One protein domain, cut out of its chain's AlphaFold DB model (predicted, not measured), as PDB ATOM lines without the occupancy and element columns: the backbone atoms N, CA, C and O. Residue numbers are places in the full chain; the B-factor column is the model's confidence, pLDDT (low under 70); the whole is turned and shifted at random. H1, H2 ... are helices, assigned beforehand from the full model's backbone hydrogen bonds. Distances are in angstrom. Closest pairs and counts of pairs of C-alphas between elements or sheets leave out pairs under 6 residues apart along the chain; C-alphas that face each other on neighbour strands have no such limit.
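What this domain is: This is residues 48 to 101 of the 105 residues of the protein "Cytochrome c" of Dehalococcoidia bacterium (UniProt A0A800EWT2). The model is an open U of four helices with few contacts: H1, with the short H2 at its end, makes one arm, the short H3 and the longer H4 make the other, and a long loop of residues 66 to 84 makes the bend between them. No helix touches another, and residues 48 to 53, in H1, and residues 87 to 92 stand free at the open side of the U. There are 54 residues printed, with four named helices in the order H1, H2, H3, H4 and no named strand, and the class is all helix. By its radius of gyration of the C-alphas, 11.1 A, the whole is compact, and the C-alphas span 26 by 23 by 21 A.

Where its parts are: H1 is residues 48 to 60, from C-alpha 48 at (-15.437, -59.035, 60.489) to C-alpha 60 at (0.210, -56.897, 50.856), 18.5 A from first to last C-alpha. H2 follows as residues 62 to 65. Residues 66 to 84 hold no named element. H3 is residues 85 to 88, beginning with C-alpha 85 at (-8.190, -40.858, 45.329). H4 is residues 91 to 100, 14.0 A from first to last C-alpha, and ends with C-alpha 100 at (-7.071, -56.306, 37.600).

How they stand to each other: H1 and H2 meet only through their link, which is tight, with 1 residue between them. H2 and H3 are apart, and a long link of 19 residues joins them. H3 and H4 are close but not clearly touching: their closest C-alphas, those of Thr 86 and Leu 94, are 7.3 A apart, and their centres are 12.1 A apart. The link between H3 and H4 is tight, with 2 residues. H1 is apart from H3 and from H4, and H2 is apart from H4. In H1 and H4 every pair of O of residue i and N of residue i+4 is within hydrogen-bond range. H2 and H3, with 4 residues each, are too short for such a pair; the single O i to N i+3 pair is within range in H3 but not in H2.

The domain as a whole: The two C-alphas farthest apart are those of Gln 48 and Leu 75, at 32.0 A, and the first and last printed C-alphas, of Gln 48 and Gly 101, are 25.3 A apart. Without the stretches that stand free, the body has 42 residues and spans 24 by 21 by 18 A. The C-alphas of residues 66 to 84 lie 5 to 15 A from the mean of the C-alphas. The printed part has no cut. The mean pLDDT of the printed part is 82.2, and it is under 70 at residues 71 to 76 and residue 83.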
ATOM      1  N   GLN A  48     -16.216 -57.853  60.846       94.44
ATOM      2  CA  GLN A  48     -15.437 -59.035  60.489       94.44
ATOM      3  C   GLN A  48     -14.726 -58.862  59.141       94.44
ATOM      4  O   GLN A  48     -13.541 -59.167  59.036       94.44
ATOM      5  N   ARG A  49     -15.422 -58.350  58.116       91.06
ATOM      6  CA  ARG A  49     -14.820 -58.081  56.799       91.06
ATOM      7  C   ARG A  49     -13.743 -57.005  56.892       91.06
ATOM      8  O   ARG A  49     -12.681 -57.180  56.305       91.06
ATOM      9  N   ALA A  50     -13.982 -55.950  57.671       90.44
ATOM     10  CA  ALA A  50     -12.993 -54.905  57.920       90.44
ATOM     11  C   ALA A  50     -11.731 -55.464  58.602       90.44
ATOM     12  O   ALA A  50     -10.628 -55.208  58.132       90.44
ATOM     13  N   ALA A  51     -11.883 -56.303  59.634       93.75
ATOM     14  CA  ALA A  51     -10.752 -56.918  60.336       93.75
ATOM     15  C   ALA A  51      -9.937 -57.881  59.451       93.75
ATOM     16  O   ALA A  51      -8.718 -57.986  59.594       93.75
ATOM     17  N   VAL A  52     -10.592 -58.597  58.531       94.25
ATOM     18  CA  VAL A  52      -9.900 -59.423  57.527       94.25
ATOM     19  C   VAL A  52      -9.193 -58.538  56.497       94.25
ATOM     20  O   VAL A  52      -8.034 -58.783  56.171       94.25
ATOM     21  N   GLY A  53      -9.864 -57.487  56.016       91.19
ATOM     22  CA  GLY A  53      -9.294 -56.520  55.079       91.19
ATOM     23  C   GLY A  53      -8.049 -55.825  55.631       91.19
ATOM     24  O   GLY A  53      -7.068 -55.685  54.910       91.19
ATOM     25  N   GLU A  54      -8.043 -55.469  56.916       91.94
ATOM     26  CA  GLU A  54      -6.884 -54.881  57.597       91.94
ATOM     27  C   GLU A  54      -5.671 -55.821  57.583       91.94
ATOM     28  O   GLU A  54      -4.573 -55.412  57.203       91.94
ATOM     29  N   GLN A  55      -5.865 -57.102  57.917       94.94
ATOM     30  CA  GLN A  55      -4.788 -58.100  57.876       94.94
ATOM     31  C   GLN A  55      -4.208 -58.252  56.465       94.94
ATOM     32  O   GLN A  55      -2.989 -58.290  56.291       94.94
ATOM     33  N   LEU A  56      -5.075 -58.298  55.449       94.19
ATOM     34  CA  LEU A  56      -4.658 -58.367  54.049       94.19
ATOM     35  C   LEU A  56      -3.909 -57.103  53.616       94.19
ATOM     36  O   LEU A  56      -2.890 -57.206  52.932       94.19
ATOM     37  N   TYR A  57      -4.374 -55.928  54.036       91.44
ATOM     38  CA  TYR A  57      -3.750 -54.649  53.716       91.44
ATOM     39  C   TYR A  57      -2.338 -54.551  54.296       91.44
ATOM     40  O   TYR A  57      -1.399 -54.204  53.580       91.44
ATOM     41  N   VAL A  58      -2.162 -54.907  55.572       91.19
ATOM     42  CA  VAL A  58      -0.843 -54.912  56.222       91.19
ATOM     43  C   VAL A  58       0.106 -55.885  55.522       91.19
ATOM     44  O   VAL A  58       1.265 -55.548  55.293       91.19
ATOM     45  N   ALA A  59      -0.384 -57.067  55.144       93.50
ATOM     46  CA  ALA A  59       0.438 -58.093  54.513       93.50
ATOM     47  C   ALA A  59       0.856 -57.758  53.069       93.50
ATOM     48  O   ALA A  59       1.932 -58.181  52.649       93.50
ATOM     49  N   ASN A  60       0.031 -57.025  52.310       91.44
ATOM     50  CA  ASN A  60       0.210 -56.897  50.856       91.44
ATOM     51  C   ASN A  60       0.306 -55.453  50.345       91.44
ATOM     52  O   ASN A  60       0.972 -55.199  49.345       91.44
ATOM     53  N   CYS A  61      -0.356 -54.498  50.995       88.75
ATOM     54  CA  CYS A  61      -0.544 -53.142  50.468       88.75
ATOM     55  C   CYS A  61       0.331 -52.112  51.189       88.75
ATOM     56  O   CYS A  61       0.862 -51.196  50.557       88.75
ATOM     57  N   ALA A  62       0.516 -52.275  52.504       87.94
ATOM     58  CA  ALA A  62       1.173 -51.288  53.358       87.94
ATOM     59  C   ALA A  62       2.640 -51.029  52.984       87.94
ATOM     60  O   ALA A  62       3.146 -49.927  53.185       87.94
ATOM     61  N   THR A  63       3.315 -52.006  52.370       86.19
ATOM     62  CA  THR A  63       4.693 -51.834  51.879       86.19
ATOM     63  C   THR A  63       4.828 -50.754  50.798       86.19
ATOM     64  O   THR A  63       5.918 -50.210  50.636       86.19
ATOM     65  N   CYS A  64       3.752 -50.447  50.064       85.44
ATOM     66  CA  CYS A  64       3.735 -49.418  49.020       85.44
ATOM     67  C   CYS A  64       2.877 -48.215  49.425       85.44
ATOM     68  O   CYS A  64       3.306 -47.075  49.275       85.44
ATOM     69  N   HIS A  65       1.677 -48.466  49.955       84.94
ATOM     70  CA  HIS A  65       0.697 -47.430  50.287       84.94
ATOM     71  C   HIS A  65       0.861 -46.839  51.696       84.94
ATOM     72  O   HIS A  65       0.188 -45.860  52.019       84.94
ATOM     73  N   GLY A  66       1.768 -47.380  52.514       83.38
ATOM     74  CA  GLY A  66       1.939 -46.968  53.906       83.38
ATOM     75  C   GLY A  66       0.818 -47.477  54.813       83.38
ATOM     76  O   GLY A  66       0.031 -48.341  54.434       83.38
ATOM     77  N   VAL A  67       0.760 -46.960  56.038       83.31
ATOM     78  CA  VAL A  67      -0.347 -47.237  56.962       83.31
ATOM     79  C   VAL A  67      -1.593 -46.475  56.498       83.31
ATOM     80  O   VAL A  67      -1.501 -45.344  56.017       83.31
ATOM     81  N   VAL A  68      -2.776 -47.082  56.641       75.94
ATOM     82  CA  VAL A  68      -4.052 -46.420  56.320       75.94
ATOM     83  C   VAL A  68      -4.165 -45.111  57.107       75.94
ATOM     84  O   VAL A  68      -3.979 -45.097  58.320       75.94
ATOM     85  N   GLY A  69      -4.488 -44.010  56.424       70.12
ATOM     86  CA  GLY A  69      -4.579 -42.683  57.047       70.12
ATOM     87  C   GLY A  69      -3.286 -41.865  57.018       70.12
ATOM     88  O   GLY A  69      -3.335 -40.666  57.286       70.12
ATOM     89  N   GLU A  70      -2.157 -42.458  56.634       73.19
ATOM     90  CA  GLU A  70      -0.878 -41.759  56.499       73.19
ATOM     91  C   GLU A  70      -0.553 -41.454  55.029       73.19
ATOM     92  O   GLU A  70      -1.116 -42.034  54.096       73.19
ATOM     93  N   THR A  71       0.356 -40.506  54.789       66.25
ATOM     94  CA  THR A  71       0.889 -40.260  53.443       66.25
ATOM     95  C   THR A  71       2.030 -41.245  53.154       66.25
ATOM     96  O   THR A  71       3.031 -41.204  53.875       66.25
ATOM     97  N   PRO A  72       1.922 -42.098  52.116       65.19
ATOM     98  CA  PRO A  72       2.942 -43.070  51.760       65.19
ATOM     99  C   PRO A  72       4.279 -42.404  51.463       65.19
ATOM    100  O   PRO A  72       4.353 -41.321  50.884       65.19
ATOM    101  N   THR A  73       5.351 -43.096  51.832       58.28
ATOM    102  CA  THR A  73       6.733 -42.634  51.657       58.28
ATOM    103  C   THR A  73       7.309 -43.004  50.283       58.28
ATOM    104  O   THR A  73       8.366 -42.497  49.909       58.28
ATOM    105  N   LEU A  74       6.634 -43.878  49.521       66.19
ATOM    106  CA  LEU A  74       7.078 -44.349  48.207       66.19
ATOM    107  C   LEU A  74       6.533 -43.452  47.079       66.19
ATOM    108  O   LEU A  74       5.325 -43.238  46.978       66.19
ATOM    109  N   LEU A  75       7.408 -42.966  46.189       61.16
ATOM    110  CA  LEU A  75       7.000 -42.244  44.977       61.16
ATOM    111  C   LEU A  75       6.251 -43.202  44.029       61.16
ATOM    112  O   LEU A  75       6.882 -43.994  43.335       61.16
ATOM    113  N   GLY A  76       4.917 -43.129  43.989       68.19
ATOM    114  CA  GLY A  76       4.105 -43.758  42.935       68.19
ATOM    115  C   GLY A  76       2.760 -44.328  43.387       68.19
ATOM    116  O   GLY A  76       1.809 -44.306  42.611       68.19
ATOM    117  N   ALA A  77       2.645 -44.781  44.637       76.56
ATOM    118  CA  ALA A  77       1.395 -45.311  45.179       76.56
ATOM    119  C   ALA A  77       0.596 -44.188  45.877       76.56
ATOM    120  O   ALA A  77       1.127 -43.561  46.795       76.56
ATOM    121  N   PRO A  78      -0.660 -43.898  45.481       77.25
ATOM    122  CA  PRO A  78      -1.485 -42.904  46.168       77.25
ATOM    123  C   PRO A  78      -1.755 -43.279  47.630       77.25
ATOM    124  O   PRO A  78      -1.868 -44.461  47.966       77.25
ATOM    125  N   SER A  79      -1.916 -42.273  48.494       79.12
ATOM    126  CA  SER A  79      -2.352 -42.504  49.873       79.12
ATOM    127  C   SER A  79      -3.782 -43.039  49.923       79.12
ATOM    128  O   SER A  79      -4.644 -42.628  49.143       79.12
ATOM    129  N   HIS A  80      -4.043 -43.904  50.904       81.88
ATOM    130  CA  HIS A  80      -5.398 -44.255  51.340       81.88
ATOM    131  C   HIS A  80      -5.852 -43.394  52.536       81.88
ATOM    132  O   HIS A  80      -6.735 -43.780  53.297       81.88
ATOM    133  N   ALA A  81      -5.233 -42.224  52.723       75.69
ATOM    134  CA  ALA A  81      -5.691 -41.216  53.674       75.69
ATOM    135  C   ALA A  81      -6.926 -40.480  53.134       75.69
ATOM    136  O   ALA A  81      -7.273 -40.616  51.961       75.69
ATOM    137  N   GLU A  82      -7.585 -39.677  53.968       71.12
ATOM    138  CA  GLU A  82      -8.815 -38.943  53.618       71.12
ATOM    139  C   GLU A  82      -8.667 -38.065  52.357       71.12
ATOM    140  O   GLU A  82      -9.584 -37.966  51.550       71.12
ATOM    141  N   GLY A  83      -7.474 -37.504  52.119       68.38
ATOM    142  CA  GLY A  83      -7.161 -36.730  50.910       68.38
ATOM    143  C   GLY A  83      -6.822 -37.556  49.658       68.38
ATOM    144  O   GLY A  83      -6.427 -36.981  48.647       68.38
ATOM    145  N   GLY A  84      -6.906 -38.887  49.723       70.69
ATOM    146  CA  GLY A  84      -6.550 -39.800  48.637       70.69
ATOM    147  C   GLY A  84      -7.632 -39.963  47.561       70.69
ATOM    148  O   GLY A  84      -8.791 -39.574  47.714       70.69
ATOM    149  N   HIS A  85      -7.269 -40.608  46.450       72.69
ATOM    150  CA  HIS A  85      -8.190 -40.858  45.329       72.69
ATOM    151  C   HIS A  85      -9.237 -41.952  45.613       72.69
ATOM    152  O   HIS A  85     -10.250 -42.031  44.917       72.69
ATOM    153  N   THR A  86      -9.027 -42.774  46.644       71.81
ATOM    154  CA  THR A  86      -9.870 -43.937  46.965       71.81
ATOM    155  C   THR A  86     -11.310 -43.565  47.300       71.81
ATOM    156  O   THR A  86     -12.228 -44.226  46.832       71.81
ATOM    157  N   TRP A  87     -11.525 -42.468  48.026       75.06
ATOM    158  CA  TRP A  87     -12.855 -42.060  48.501       75.06
ATOM    159  C   TRP A  87     -13.756 -41.472  47.408       75.06
ATOM    160  O   TRP A  87     -14.955 -41.310  47.611       75.06
ATOM    161  N   HIS A  88     -13.188 -41.169  46.238       80.50
ATOM    162  CA  HIS A  88     -13.900 -40.585  45.100       80.50
ATOM    163  C   HIS A  88     -14.357 -41.636  44.073       80.50
ATOM    164  O   HIS A  88     -14.831 -41.277  42.996       80.50
ATOM    165  N   SER A  89     -14.198 -42.927  44.382       81.88
ATOM    166  CA  SER A  89     -14.495 -44.043  43.477       81.88
ATOM    167  C   SER A  89     -15.576 -44.950  44.062       81.88
ATOM    168  O   SER A  89     -15.630 -45.156  45.269       81.88
ATOM    169  N   ALA A  90     -16.438 -45.507  43.209       86.94
ATOM    170  CA  ALA A  90     -17.409 -46.513  43.637       86.94
ATOM    171  C   ALA A  90     -16.705 -47.828  44.015       86.94
ATOM    172  O   ALA A  90     -15.736 -48.204  43.352       86.94
ATOM    173  N   ASP A  91     -17.241 -48.565  44.996       85.25
ATOM    174  CA  ASP A  91     -16.686 -49.844  45.480       85.25
ATOM    175  C   ASP A  91     -16.324 -50.804  44.347       85.25
ATOM    176  O   ASP A  91     -15.266 -51.424  44.369       85.25
ATOM    177  N   ARG A  92     -17.176 -50.893  43.319       87.06
ATOM    178  CA  ARG A  92     -16.924 -51.730  42.141       87.06
ATOM    179  C   ARG A  92     -15.581 -51.412  41.482       87.06
ATOM    180  O   ARG A  92     -14.808 -52.327  41.242       87.06
ATOM    181  N   HIS A  93     -15.296 -50.136  41.228       88.31
ATOM    182  CA  HIS A  93     -14.038 -49.740  40.596       88.31
ATOM    183  C   HIS A  93     -12.843 -50.032  41.505       88.31
ATOM    184  O   HIS A  93     -11.796 -50.436  41.020       88.31
ATOM    185  N   LEU A  94     -12.997 -49.871  42.824       86.50
ATOM    186  CA  LEU A  94     -11.938 -50.214  43.775       86.50
ATOM    187  C   LEU A  94     -11.619 -51.714  43.737       86.50
ATOM    188  O   LEU A  94     -10.449 -52.078  43.682       86.50
ATOM    189  N   PHE A  95     -12.641 -52.573  43.720       87.69
ATOM    190  CA  PHE A  95     -12.462 -54.022  43.587       87.69
ATOM    191  C   PHE A  95     -11.810 -54.404  42.254       87.69
ATOM    192  O   PHE A  95     -10.855 -55.174  42.257       87.69
ATOM    193  N   GLU A  96     -12.284 -53.839  41.142       87.69
ATOM    194  CA  GLU A  96     -11.696 -54.049  39.812       87.69
ATOM    195  C   GLU A  96     -10.217 -53.629  39.794       87.69
ATOM    196  O   GLU A  96      -9.370 -54.404  39.376       87.69
ATOM    197  N   TRP A  97      -9.850 -52.463  40.338       88.56
ATOM    198  CA  TRP A  97      -8.448 -52.023  40.345       88.56
ATOM    199  C   TRP A  97      -7.540 -52.832  41.272       88.56
ATOM    200  O   TRP A  97      -6.353 -52.961  40.983       88.56
ATOM    201  N   ILE A  98      -8.060 -53.363  42.381       87.75
ATOM    202  CA  ILE A  98      -7.288 -54.236  43.280       87.75
ATOM    203  C   ILE A  98      -6.983 -55.576  42.601       87.75
ATOM    204  O   ILE A  98      -5.898 -56.122  42.797       87.75
ATOM    205  N   LEU A  99      -7.935 -56.110  41.830       88.56
ATOM    206  CA  LEU A  99      -7.823 -57.428  41.204       88.56
ATOM    207  C   LEU A  99      -7.124 -57.378  39.840       88.56
ATOM    208  O   LEU A  99      -6.251 -58.203  39.576       88.56
ATOM    209  N   ASP A 100      -7.478 -56.399  39.008       89.81
ATOM    210  CA  ASP A 100      -7.071 -56.306  37.600       89.81
ATOM    211  C   ASP A 100      -6.049 -55.182  37.340       89.81
ATOM    212  O   ASP A 100      -5.451 -55.115  36.264       89.81
ATOM    213  N   GLY A 101      -5.813 -54.312  38.326       85.94
ATOM    214  CA  GLY A 101      -4.975 -53.118  38.200       85.94
ATOM    215  C   GLY A 101      -5.749 -51.880  37.718       85.94
ATOM    216  O   GLY A 101      -6.821 -51.986  37.113       85.94
TER     217      GLY A 101